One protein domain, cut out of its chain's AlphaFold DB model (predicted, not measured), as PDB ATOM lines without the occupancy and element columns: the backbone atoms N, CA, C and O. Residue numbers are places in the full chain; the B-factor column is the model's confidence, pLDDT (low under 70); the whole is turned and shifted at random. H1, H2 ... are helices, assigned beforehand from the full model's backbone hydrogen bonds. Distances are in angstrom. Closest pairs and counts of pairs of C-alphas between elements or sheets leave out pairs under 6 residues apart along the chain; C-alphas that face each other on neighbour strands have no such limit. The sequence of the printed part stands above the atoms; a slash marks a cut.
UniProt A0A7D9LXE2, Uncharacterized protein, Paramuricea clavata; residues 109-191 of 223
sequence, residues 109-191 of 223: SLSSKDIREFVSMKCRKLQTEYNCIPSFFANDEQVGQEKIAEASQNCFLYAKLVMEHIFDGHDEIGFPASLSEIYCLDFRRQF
ATOM      1  N   SER A 109      31.440 -57.041 -45.148       53.16
ATOM      2  CA  SER A 109      32.596 -57.092 -44.253       53.16
ATOM      3  C   SER A 109      33.627 -55.968 -44.435       53.16
ATOM      4  O   SER A 109      34.333 -55.665 -43.476       53.16
ATOM      5  N   LEU A 110      33.743 -55.345 -45.616       55.84
ATOM      6  CA  LEU A 110      34.688 -54.240 -45.840       55.84
ATOM      7  C   LEU A 110      34.191 -52.946 -45.184       55.84
ATOM      8  O   LEU A 110      34.921 -52.336 -44.414       55.84
ATOM      9  N   SER A 111      32.916 -52.596 -45.384       64.31
ATOM     10  CA  SER A 111      32.314 -51.393 -44.788       64.31
ATOM     11  C   SER A 111      32.296 -51.453 -43.253       64.31
ATOM     12  O   SER A 111      32.654 -50.478 -42.594       64.31
ATOM     13  N   SER A 112      32.006 -52.630 -42.680       76.44
ATOM     14  CA  SER A 112      32.062 -52.834 -41.227       76.44
ATOM     15  C   SER A 112      33.484 -52.770 -40.660       76.44
ATOM     16  O   SER A 112      33.659 -52.474 -39.482       76.44
ATOM     17  N   LYS A 113      34.508 -53.074 -41.466       87.50
ATOM     18  CA  LYS A 113      35.905 -52.955 -41.039       87.50
ATOM     19  C   LYS A 113      36.321 -51.487 -40.984       87.50
ATOM     20  O   LYS A 113      36.893 -51.071 -39.980       87.50
ATOM     21  N   ASP A 114      35.980 -50.714 -42.013       89.88
ATOM     22  CA  ASP A 114      36.356 -49.302 -42.113       89.88
ATOM     23  C   ASP A 114      35.769 -48.476 -40.962       89.88
ATOM     24  O   ASP A 114      36.462 -47.650 -40.370       89.88
ATOM     25  N   ILE A 115      34.509 -48.730 -40.584       91.88
ATOM     26  CA  ILE A 115      33.889 -48.031 -39.451       91.88
ATOM     27  C   ILE A 115      34.522 -48.420 -38.109       91.88
ATOM     28  O   ILE A 115      34.729 -47.551 -37.266       91.88
ATOM     29  N   ARG A 116      34.897 -49.694 -37.911       94.50
ATOM     30  CA  ARG A 116      35.600 -50.145 -36.695       94.50
ATOM     31  C   ARG A 116      36.991 -49.525 -36.596       94.50
ATOM     32  O   ARG A 116      37.375 -49.047 -35.532       94.50
ATOM     33  N   GLU A 117      37.723 -49.482 -37.707       95.50
ATOM     34  CA  GLU A 117      39.034 -48.831 -37.779       95.50
ATOM     35  C   GLU A 117      38.921 -47.326 -37.510       95.50
ATOM     36  O   GLU A 117      39.697 -46.775 -36.726       95.50
ATOM     37  N   PHE A 118      37.903 -46.670 -38.074       96.00
ATOM     38  CA  PHE A 118      37.607 -45.270 -37.795       96.00
ATOM     39  C   PHE A 118      37.297 -45.017 -36.318       96.00
ATOM     40  O   PHE A 118      37.886 -44.107 -35.736       96.00
ATOM     41  N   VAL A 119      36.412 -45.812 -35.706       96.56
ATOM     42  CA  VAL A 119      36.069 -45.684 -34.281       96.56
ATOM     43  C   VAL A 119      37.309 -45.887 -33.415       96.56
ATOM     44  O   VAL A 119      37.571 -45.065 -32.540       96.56
ATOM     45  N   SER A 120      38.129 -46.905 -33.683       96.44
ATOM     46  CA  SER A 120      39.359 -47.138 -32.918       96.44
ATOM     47  C   SER A 120      40.339 -45.961 -33.034       96.44
ATOM     48  O   SER A 120      40.814 -45.423 -32.029       96.44
ATOM     49  N   MET A 121      40.578 -45.477 -34.257       97.00
ATOM     50  CA  MET A 121      41.453 -44.329 -34.518       97.00
ATOM     51  C   MET A 121      40.941 -43.046 -33.851       97.00
ATOM     52  O   MET A 121      41.712 -42.320 -33.215       97.00
ATOM     53  N   LYS A 122      39.637 -42.774 -33.955       96.25
ATOM     54  CA  LYS A 122      38.999 -41.604 -33.346       96.25
ATOM     55  C   LYS A 122      39.008 -41.693 -31.818       96.25
ATOM     56  O   LYS A 122      39.232 -40.669 -31.181       96.25
ATOM     57  N   CYS A 123      38.847 -42.885 -31.241       95.06
ATOM     58  CA  CYS A 123      38.876 -43.113 -29.794       95.06
ATOM     59  C   CYS A 123      40.253 -42.752 -29.242       95.06
ATOM     60  O   CYS A 123      40.364 -41.875 -28.390       95.06
ATOM     61  N   ARG A 124      41.317 -43.304 -29.840       94.88
ATOM     62  CA  ARG A 124      42.702 -42.974 -29.480       94.88
ATOM     63  C   ARG A 124      42.999 -41.476 -29.594       94.88
ATOM     64  O   ARG A 124      43.680 -40.907 -28.739       94.88
ATOM     65  N   LYS A 125      42.499 -40.828 -30.654       96.38
ATOM     66  CA  LYS A 125      42.665 -39.382 -30.844       96.38
ATOM     67  C   LYS A 125      41.993 -38.592 -29.716       96.38
ATOM     68  O   LYS A 125      42.643 -37.731 -29.133       96.38
ATOM     69  N   LEU A 126      40.736 -38.899 -29.402       95.31
ATOM     70  CA  LEU A 126      39.981 -38.197 -28.362       95.31
ATOM     71  C   LEU A 126      40.548 -38.459 -26.959       95.31
ATOM     72  O   LEU A 126      40.695 -37.517 -26.192       95.31
ATOM     73  N   GLN A 127      40.990 -39.680 -26.643       94.25
ATOM     74  CA  GLN A 127      41.688 -39.960 -25.377       94.25
ATOM     75  C   GLN A 127      42.935 -39.089 -25.200       94.25
ATOM     76  O   GLN A 127      43.215 -38.617 -24.101       94.25
ATOM     77  N   THR A 128      43.671 -38.845 -26.290       94.88
ATOM     78  CA  THR A 128      44.850 -37.970 -26.268       94.88
ATOM     79  C   THR A 128      44.456 -36.501 -26.084       94.88
ATOM     80  O   THR A 128      45.116 -35.780 -25.344       94.88
ATOM     81  N   GLU A 129      43.391 -36.052 -26.751       95.12
ATOM     82  CA  GLU A 129      42.909 -34.665 -26.711       95.12
ATOM     83  C   GLU A 129      42.324 -34.284 -25.343       95.12
ATOM     84  O   GLU A 129      42.651 -33.226 -24.810       95.12
ATOM     85  N   TYR A 130      41.523 -35.170 -24.747       92.12
ATOM     86  CA  TYR A 130      40.867 -34.949 -23.455       92.12
ATOM     87  C   TYR A 130      41.711 -35.422 -22.263       92.12
ATOM     88  O   TYR A 130      41.373 -35.138 -21.115       92.12
ATOM     89  N   ASN A 131      42.811 -36.141 -22.520       93.25
ATOM     90  CA  ASN A 131      43.665 -36.760 -21.506       93.25
ATOM     91  C   ASN A 131      42.860 -37.576 -20.471       93.25
ATOM     92  O   ASN A 131      43.134 -37.546 -19.269       93.25
ATOM     93  N   CYS A 132      41.824 -38.275 -20.938       89.50
ATOM     94  CA  CYS A 132      40.921 -39.058 -20.106       89.50
ATOM     95  C   CYS A 132      40.402 -40.292 -20.857       89.50
ATOM     96  O   CYS A 132      40.425 -40.361 -22.088       89.50
ATOM     97  N   ILE A 133      39.919 -41.270 -20.090       89.94
ATOM     98  CA  ILE A 133      39.154 -42.406 -20.602       89.94
ATOM     99  C   ILE A 133      37.745 -42.271 -20.011       89.94
ATOM    100  O   ILE A 133      37.600 -42.418 -18.793       89.94
ATOM    101  N   PRO A 134      36.724 -41.955 -20.829       90.06
ATOM    102  CA  PRO A 134      35.345 -41.837 -20.366       90.06
ATOM    103  C   PRO A 134      34.856 -43.105 -19.666       90.06
ATOM    104  O   PRO A 134      35.280 -44.217 -19.996       90.06
ATOM    105  N   SER A 135      33.912 -42.944 -18.734       88.94
ATOM    106  CA  SER A 135      33.349 -44.052 -17.948       88.94
ATOM    107  C   SER A 135      32.779 -45.163 -18.840       88.94
ATOM    108  O   SER A 135      32.937 -46.352 -18.555       88.94
ATOM    109  N   PHE A 136      32.224 -44.758 -19.983       88.44
ATOM    110  CA  PHE A 136      31.733 -45.621 -21.044       88.44
ATOM    111  C   PHE A 136      32.764 -46.660 -21.535       88.44
ATOM    112  O   PHE A 136      32.396 -47.797 -21.831       88.44
ATOM    113  N   PHE A 137      34.052 -46.301 -21.583       89.44
ATOM    114  CA  PHE A 137      35.145 -47.175 -22.034       89.44
ATOM    115  C   PHE A 137      35.928 -47.829 -20.883       89.44
ATOM    116  O   PHE A 137      36.808 -48.646 -21.140       89.44
ATOM    117  N   ALA A 138      35.629 -47.496 -19.622       85.12
ATOM    118  CA  ALA A 138      36.478 -47.850 -18.481       85.12
ATOM    119  C   ALA A 138      36.550 -49.359 -18.184       85.12
ATOM    120  O   ALA A 138      37.567 -49.833 -17.682       85.12
ATOM    121  N   ASN A 139      35.484 -50.112 -18.477       85.56
ATOM    122  CA  ASN A 139      35.442 -51.557 -18.222       85.56
ATOM    123  C   ASN A 139      36.098 -52.366 -19.347       85.56
ATOM    124  O   ASN A 139      36.890 -53.265 -19.084       85.56
ATOM    125  N   ASP A 140      35.730 -52.062 -20.592       90.88
ATOM    126  CA  ASP A 140      36.256 -52.716 -21.786       90.88
ATOM    127  C   ASP A 140      36.135 -51.753 -22.975       90.88
ATOM    128  O   ASP A 140      35.048 -51.510 -23.514       90.88
ATOM    129  N   GLU A 141      37.273 -51.184 -23.365       91.94
ATOM    130  CA  GLU A 141      37.351 -50.228 -24.463       91.94
ATOM    131  C   GLU A 141      36.932 -50.860 -25.798       91.94
ATOM    132  O   GLU A 141      36.229 -50.219 -26.580       91.94
ATOM    133  N   GLN A 142      37.299 -52.122 -26.050       92.81
ATOM    134  CA  GLN A 142      36.978 -52.806 -27.305       92.81
ATOM    135  C   GLN A 142      35.472 -53.032 -27.433       92.81
ATOM    136  O   GLN A 142      34.896 -52.766 -28.487       92.81
ATOM    137  N   VAL A 143      34.814 -53.450 -26.350       93.06
ATOM    138  CA  VAL A 143      33.352 -53.604 -26.318       93.06
ATOM    139  C   VAL A 143      32.651 -52.256 -26.502       93.06
ATOM    140  O   VAL A 143      31.643 -52.181 -27.206       93.06
ATOM    141  N   GLY A 144      33.171 -51.180 -25.904       92.00
ATOM    142  CA  GLY A 144      32.644 -49.827 -26.102       92.00
ATOM    143  C   GLY A 144      32.751 -49.362 -27.558       92.00
ATOM    144  O   GLY A 144      31.771 -48.880 -28.131       92.00
ATOM    145  N   GLN A 145      33.917 -49.557 -28.180       94.50
ATOM    146  CA  GLN A 145      34.151 -49.240 -29.592       94.50
ATOM    147  C   GLN A 145      33.234 -50.050 -30.516       94.50
ATOM    148  O   GLN A 145      32.659 -49.493 -31.453       94.50
ATOM    149  N   GLU A 146      33.039 -51.339 -30.230       94.19
ATOM    150  CA  GLU A 146      32.167 -52.205 -31.024       94.19
ATOM    151  C   GLU A 146      30.707 -51.738 -30.987       94.19
ATOM    152  O   GLU A 146      30.082 -51.598 -32.036       94.19
ATOM    153  N   LYS A 147      30.185 -51.388 -29.804       93.19
ATOM    154  CA  LYS A 147      28.816 -50.860 -29.668       93.19
ATOM    155  C   LYS A 147      28.594 -49.595 -30.493       93.19
ATOM    156  O   LYS A 147      27.547 -49.444 -31.119       93.19
ATOM    157  N   ILE A 148      29.573 -48.688 -30.515       94.06
ATOM    158  CA  ILE A 148      29.504 -47.459 -31.319       94.06
ATOM    159  C   ILE A 148      29.532 -47.795 -32.814       94.06
ATOM    160  O   ILE A 148      28.738 -47.246 -33.582       94.06
ATOM    161  N   ALA A 149      30.418 -48.704 -33.231       93.75
ATOM    162  CA  ALA A 149      30.514 -49.136 -34.620       93.75
ATOM    163  C   ALA A 149      29.193 -49.756 -35.109       93.75
ATOM    164  O   ALA A 149      28.694 -49.361 -36.165       93.75
ATOM    165  N   GLU A 150      28.582 -50.643 -34.322       91.62
ATOM    166  CA  GLU A 150      27.282 -51.252 -34.626       91.62
ATOM    167  C   GLU A 150      26.152 -50.214 -34.679       91.62
ATOM    168  O   GLU A 150      25.414 -50.155 -35.667       91.62
ATOM    169  N   ALA A 151      26.050 -49.348 -33.663       91.56
ATOM    170  CA  ALA A 151      25.017 -48.313 -33.589       91.56
ATOM    171  C   ALA A 151      25.094 -47.318 -34.756       91.56
ATOM    172  O   ALA A 151      24.072 -46.799 -35.197       91.56
ATOM    173  N   SER A 152      26.295 -47.075 -35.289       91.06
ATOM    174  CA  SER A 152      26.492 -46.135 -36.392       91.06
ATOM    175  C   SER A 152      25.912 -46.587 -37.726       91.06
ATOM    176  O   SER A 152      25.721 -45.747 -38.603       91.06
ATOM    177  N   GLN A 153      25.672 -47.888 -37.916       88.50
ATOM    178  CA  GLN A 153      25.227 -48.450 -39.197       88.50
ATOM    179  C   GLN A 153      26.090 -47.981 -40.394       88.50
ATOM    180  O   GLN A 153      25.576 -47.697 -41.474       88.50
ATOM    181  N   ASN A 154      27.415 -47.897 -40.200       88.06
ATOM    182  CA  ASN A 154      28.410 -47.361 -41.149       88.06
ATOM    183  C   ASN A 154      28.301 -45.848 -41.441       88.06
ATOM    184  O   ASN A 154      28.943 -45.340 -42.359       88.06
ATOM    185  N   CYS A 155      27.536 -45.095 -40.650       89.19
ATOM    186  CA  CYS A 155      27.521 -43.639 -40.694       89.19
ATOM    187  C   CYS A 155      28.662 -43.066 -39.837       89.19
ATOM    188  O   CYS A 155      28.546 -42.897 -38.622       89.19
ATOM    189  N   PHE A 156      29.768 -42.708 -40.488       93.12
ATOM    190  CA  PHE A 156      30.948 -42.128 -39.834       93.12
ATOM    191  C   PHE A 156      30.632 -40.837 -39.066       93.12
ATOM    192  O   PHE A 156      31.195 -40.602 -37.997       93.12
ATOM    193  N   LEU A 157      29.715 -40.008 -39.583       94.00
ATOM    194  CA  LEU A 157      29.284 -38.789 -38.899       94.00
ATOM    195  C   LEU A 157      28.551 -39.108 -37.593       94.00
ATOM    196  O   LEU A 157      28.820 -38.466 -36.584       94.00
ATOM    197  N   TYR A 158      27.679 -40.118 -37.592       95.25
ATOM    198  CA  TYR A 158      27.002 -40.563 -36.376       95.25
ATOM    199  C   TYR A 158      28.018 -41.042 -35.335       95.25
ATOM    200  O   TYR A 158      28.011 -40.557 -34.207       95.25
ATOM    201  N   ALA A 159      28.934 -41.938 -35.730       95.69
ATOM    202  CA  ALA A 159      29.965 -42.455 -34.831       95.69
ATOM    203  C   ALA A 159      30.810 -41.316 -34.241       95.69
ATOM    204  O   ALA A 159      31.041 -41.275 -33.037       95.69
ATOM    205  N   LYS A 160      31.211 -40.352 -35.080       96.44
ATOM    206  CA  LYS A 160      31.952 -39.163 -34.654       96.44
ATOM    207  C   LYS A 160      31.202 -38.382 -33.571       96.44
ATOM    208  O   LYS A 160      31.803 -38.096 -32.542       96.44
ATOM    209  N   LEU A 161      29.935 -38.039 -33.811       96.12
ATOM    210  CA  LEU A 161      29.155 -37.200 -32.897       96.12
ATOM    211  C   LEU A 161      28.890 -37.905 -31.564       96.12
ATOM    212  O   LEU A 161      29.066 -37.298 -30.515       96.12
ATOM    213  N   VAL A 162      28.531 -39.194 -31.585       95.50
ATOM    214  CA  VAL A 162      28.340 -39.978 -30.353       95.50
ATOM    215  C   VAL A 162      29.628 -40.044 -29.536       95.50
ATOM    216  O   VAL A 162      29.596 -39.868 -28.322       95.50
ATOM    217  N   MET A 163      30.775 -40.256 -30.189       95.19
ATOM    218  CA  MET A 163      32.061 -40.252 -29.497       95.19
ATOM    219  C   MET A 163      32.384 -38.884 -28.903       95.19
ATOM    220  O   MET A 163      32.814 -38.824 -27.762       95.19
ATOM    221  N   GLU A 164      32.174 -37.797 -29.643       94.50
ATOM    222  CA  GLU A 164      32.402 -36.440 -29.126       94.50
ATOM    223  C   GLU A 164      31.563 -36.188 -27.864       94.50
ATOM    224  O   GLU A 164      32.129 -35.809 -26.845       94.50
ATOM    225  N   HIS A 165      30.287 -36.584 -27.856       94.50
ATOM    226  CA  HIS A 165      29.452 -36.526 -26.651       94.50
ATOM    227  C   HIS A 165      29.994 -37.341 -25.476       94.50
ATOM    228  O   HIS A 165      30.075 -36.829 -24.363       94.50
ATOM    229  N   ILE A 166      30.393 -38.591 -25.700       94.00
ATOM    230  CA  ILE A 166      30.967 -39.438 -24.641       94.00
ATOM    231  C   ILE A 166      32.230 -38.789 -24.045       94.00
ATOM    232  O   ILE A 166      32.421 -38.767 -22.830       94.00
ATOM    233  N   PHE A 167      33.095 -38.219 -24.886       93.94
ATOM    234  CA  PHE A 167      34.320 -37.557 -24.423       93.94
ATOM    235  C   PHE A 167      34.069 -36.204 -23.747       93.94
ATOM    236  O   PHE A 167      34.797 -35.861 -22.816       93.94
ATOM    237  N   ASP A 168      33.002 -35.500 -24.120       92.19
ATOM    238  CA  ASP A 168      32.522 -34.298 -23.429       92.19
ATOM    239  C   ASP A 168      31.851 -34.602 -22.071       92.19
ATOM    240  O   ASP A 168      31.447 -33.688 -21.351       92.19
ATOM    241  N   GLY A 169      31.750 -35.879 -21.683       90.50
ATOM    242  CA  GLY A 169      31.120 -36.312 -20.433       90.50
ATOM    243  C   GLY A 169      29.597 -36.412 -20.517       90.50
ATOM    244  O   GLY A 169      28.926 -36.465 -19.488       90.50
ATOM    245  N   HIS A 170      29.059 -36.451 -21.734       88.81
ATOM    246  CA  HIS A 170      27.639 -36.541 -22.043       88.81
ATOM    247  C   HIS A 170      27.185 -37.980 -22.337       88.81
ATOM    248  O   HIS A 170      26.420 -38.230 -23.278       88.81
ATOM    249  N   ASP A 171      27.652 -38.931 -21.522       81.88
ATOM    250  CA  ASP A 171      27.377 -40.370 -21.639       81.88
ATOM    251  C   ASP A 171      25.865 -40.692 -21.611       81.88
ATOM    252  O   ASP A 171      25.423 -41.707 -22.156       81.88
ATOM    253  N   GLU A 172      25.039 -39.814 -21.029       82.31
ATOM    254  CA  GLU A 172      23.579 -39.945 -20.984       82.31
ATOM    255  C   GLU A 172      22.905 -39.882 -22.360       82.31
ATOM    256  O   GLU A 172      21.733 -40.244 -22.479       82.31
ATOM    257  N   ILE A 173      23.627 -39.447 -23.399       84.00
ATOM    258  CA  ILE A 173      23.111 -39.431 -24.771       84.00
ATOM    259  C   ILE A 173      22.772 -40.845 -25.274       84.00
ATOM    260  O   ILE A 173      21.909 -41.005 -26.139       84.00
ATOM    261  N   GLY A 174      23.433 -41.874 -24.730       87.88
ATOM    262  CA  GLY A 174      23.265 -43.260 -25.151       87.88
ATOM    263  C   GLY A 174      23.572 -43.464 -26.639       87.88
ATOM    264  O   GLY A 174      24.578 -42.980 -27.155       87.88
ATOM    265  N   PHE A 175      22.695 -44.194 -27.332       92.38
ATOM    266  CA  PHE A 175      22.776 -44.431 -28.778       92.38
ATOM    267  C   PHE A 175      21.496 -43.950 -29.465       92.38
ATOM    268  O   PHE A 175      20.547 -44.730 -29.590       92.38
ATOM    269  N   PRO A 176      21.442 -42.674 -29.881       92.56
ATOM    270  CA  PRO A 176      20.283 -42.126 -30.571       92.56
ATOM    271  C   PRO A 176      19.931 -42.906 -31.844       92.56
ATOM    272  O   PRO A 176      20.795 -43.397 -32.561       92.56
ATOM    273  N   ALA A 177      18.652 -42.989 -32.190       90.25
ATOM    274  CA  ALA A 177      18.199 -43.745 -33.355       90.25
ATOM    275  C   ALA A 177      18.612 -43.099 -34.693       90.25
ATOM    276  O   ALA A 177      18.552 -43.745 -35.739       90.25
ATOM    277  N   SER A 178      18.980 -41.812 -34.694       90.94
ATOM    278  CA  SER A 178      19.354 -41.078 -35.907       90.94
ATOM    279  C   SER A 178      20.207 -39.838 -35.624       90.94
ATOM    280  O   SER A 178      20.225 -39.316 -34.510       90.94
ATOM    281  N   LEU A 179      20.839 -39.296 -36.672       92.69
ATOM    282  CA  LEU A 179      21.493 -37.980 -36.622       92.69
ATOM    283  C   LEU A 179      20.528 -36.862 -36.198       92.69
ATOM    284  O   LEU A 179      20.922 -35.958 -35.470       92.69
ATOM    285  N   SER A 180      19.262 -36.923 -36.626       94.06
ATOM    286  CA  SER A 180      18.250 -35.938 -36.234       94.06
ATOM    287  C   SER A 180      18.028 -35.923 -34.726       94.06
ATOM    288  O   SER A 180      17.874 -34.856 -34.147       94.06
ATOM    289  N   GLU A 181      18.050 -37.092 -34.087       93.88
ATOM    290  CA  GLU A 181      17.905 -37.186 -32.639       93.88
ATOM    291  C   GLU A 181      19.127 -36.618 -31.909       93.88
ATOM    292  O   GLU A 181      18.940 -35.853 -30.966       93.88
ATOM    293  N   ILE A 182      20.349 -36.877 -32.400       94.75
ATOM    294  CA  ILE A 182      21.570 -36.226 -31.886       94.75
ATOM    295  C   ILE A 182      21.423 -34.702 -31.955       94.75
ATOM    296  O   ILE A 182      21.550 -34.027 -30.939       94.75
ATOM    297  N   TYR A 183      21.053 -34.153 -33.115       94.94
ATOM    298  CA  TYR A 183      20.879 -32.706 -33.263       94.94
ATOM    299  C   TYR A 183      19.758 -32.137 -32.386       94.94
ATOM    300  O   TYR A 183      19.870 -31.014 -31.896       94.94
ATOM    301  N   CYS A 184      18.678 -32.885 -32.154       92.19
ATOM    302  CA  CYS A 184      17.640 -32.475 -31.211       92.19
ATOM    303  C   CYS A 184      18.147 -32.449 -29.764       92.19
ATOM    304  O   CYS A 184      17.749 -31.565 -29.004       92.19
ATOM    305  N   LEU A 185      18.996 -33.401 -29.370       92.25
ATOM    306  CA  LEU A 185      19.615 -33.424 -28.043       92.25
ATOM    307  C   LEU A 185      20.575 -32.242 -27.876       92.25
ATOM    308  O   LEU A 185      20.458 -31.514 -26.890       92.25
ATOM    309  N   ASP A 186      21.417 -31.977 -28.874       92.69
ATOM    310  CA  ASP A 186      22.316 -30.816 -28.905       92.69
ATOM    311  C   ASP A 186      21.541 -29.508 -28.781       92.69
ATOM    312  O   ASP A 186      21.860 -28.653 -27.954       92.69
ATOM    313  N   PHE A 187      20.461 -29.379 -29.553       93.56
ATOM    314  CA  PHE A 187      19.596 -28.210 -29.513       93.56
ATOM    315  C   PHE A 187      18.984 -27.997 -28.125       93.56
ATOM    316  O   PHE A 187      19.023 -26.886 -27.602       93.56
ATOM    317  N   ARG A 188      18.447 -29.053 -27.499       91.50
ATOM    318  CA  ARG A 188      17.852 -28.969 -26.152       91.50
ATOM    319  C   ARG A 188      18.884 -28.631 -25.080       91.50
ATOM    320  O   ARG A 188      18.555 -27.924 -24.135       91.50
ATOM    321  N   ARG A 189      20.123 -29.110 -25.219       90.06
ATOM    322  CA  ARG A 189      21.227 -28.750 -24.318       90.06
ATOM    323  C   ARG A 189      21.631 -27.291 -24.480       90.06
ATOM    324  O   ARG A 189      21.836 -26.601 -23.487       90.06
ATOM    325  N   GLN A 190      21.713 -26.815 -25.720       92.62
ATOM    326  CA  GLN A 190      22.055 -25.427 -26.016       92.62
ATOM    327  C   GLN A 190      20.940 -24.453 -25.610       92.62
ATOM    328  O   GLN A 190      21.224 -23.338 -25.171       92.62
ATOM    329  N   PHE A 191      19.680 -24.876 -25.726       94.31
ATOM    330  CA  PHE A 191      18.499 -24.081 -25.402       94.31
ATOM    331  C   PHE A 191      17.542 -24.842 -24.466       94.31
ATOM    332  O   PHE A 191      16.499 -25.323 -24.913       94.31
TER     333      PHE A 191
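What this domain is: This is residues 109 to 191 of the 223 residues of an uncharacterized protein of Paramuricea clavata (UniProt A0A7D9LXE2). Three helices, H1, H2 and H3, pack together as a small cluster with their centres in a triangle, and the fourth, H4, sits on the far side of H3 from H1. H1 is the longest, H2 crosses it at a steep angle, and H2 and H3 form a helical hairpin; the link of residues 168 to 178 folds back along H3, and H4 runs the same way as H3. The printed part has 83 residues with four named helices, H1 to H4 in chain order, and no named strand: the class is all helix. It is compact, with a radius of gyration of the C-alphas of 12.3 A, and spans 38 by 28 by 20 A.

How they stand to each other: H1, residues 109 to 130, touches H2, residues 141 to 151, and they run opposite ways at a steep tilt of 54 degrees. The closest C-alphas of the two are those of Arg 116 and Ala 149, 5.6 A apart. H1 also touches H3, residues 156 to 167, at a shallow tilt of 31 degrees, the same way; the closest C-alphas, those of Ile 115 and Phe 156, are 6.6 A apart. H3 is the hub, touching three other helices. With residues 159 to 163 alone it touches H2, its hairpin partner, opposite ways at a steep tilt of 44 degrees, and the closest C-alphas, those of Ile 148 and Ala 159, are 6.1 A apart. H4, residues 179 to 190, only just touches H3, with 3 pairs of C-alphas within 8 A, between residues 158 to 162 of H3 and 179 to 182 of H4. The closest C-alphas there are those of Tyr 158 and Leu 179, 6.1 A apart. H3 and H4 run the same way at a shallow tilt of 33 degrees, only just short of steep. H4 is apart from H1 and from H2. In H1, H2, H3 and H4 every O i to N i+4 pair is within hydrogen-bond range.

Where its parts are: H1, 22 residues, runs 31.5 A from C-alpha 109 at (32.596, -57.092, -44.253) to C-alpha 130 at (40.867, -34.949, -23.455). H2, residues 141 to 151, measures 15.5 A from first to last C-alpha. H3, residues 156 to 167, and H4, residues 179 to 190, each measure 16.4 A, and H4 ends with C-alpha 190 at (22.055, -25.427, -26.016).

The domain as a whole: The C-alphas of Ser 109 and Phe 191, the two farthest apart, are 40.5 A apart. The printed part has no cut. The link from H2 to H3 is tight, that from H1 to H2 short, and that from H3 to H4, with 11 residues, long. The mean pLDDT of the printed part is 90.9, and residues 109 to 111 are under 70.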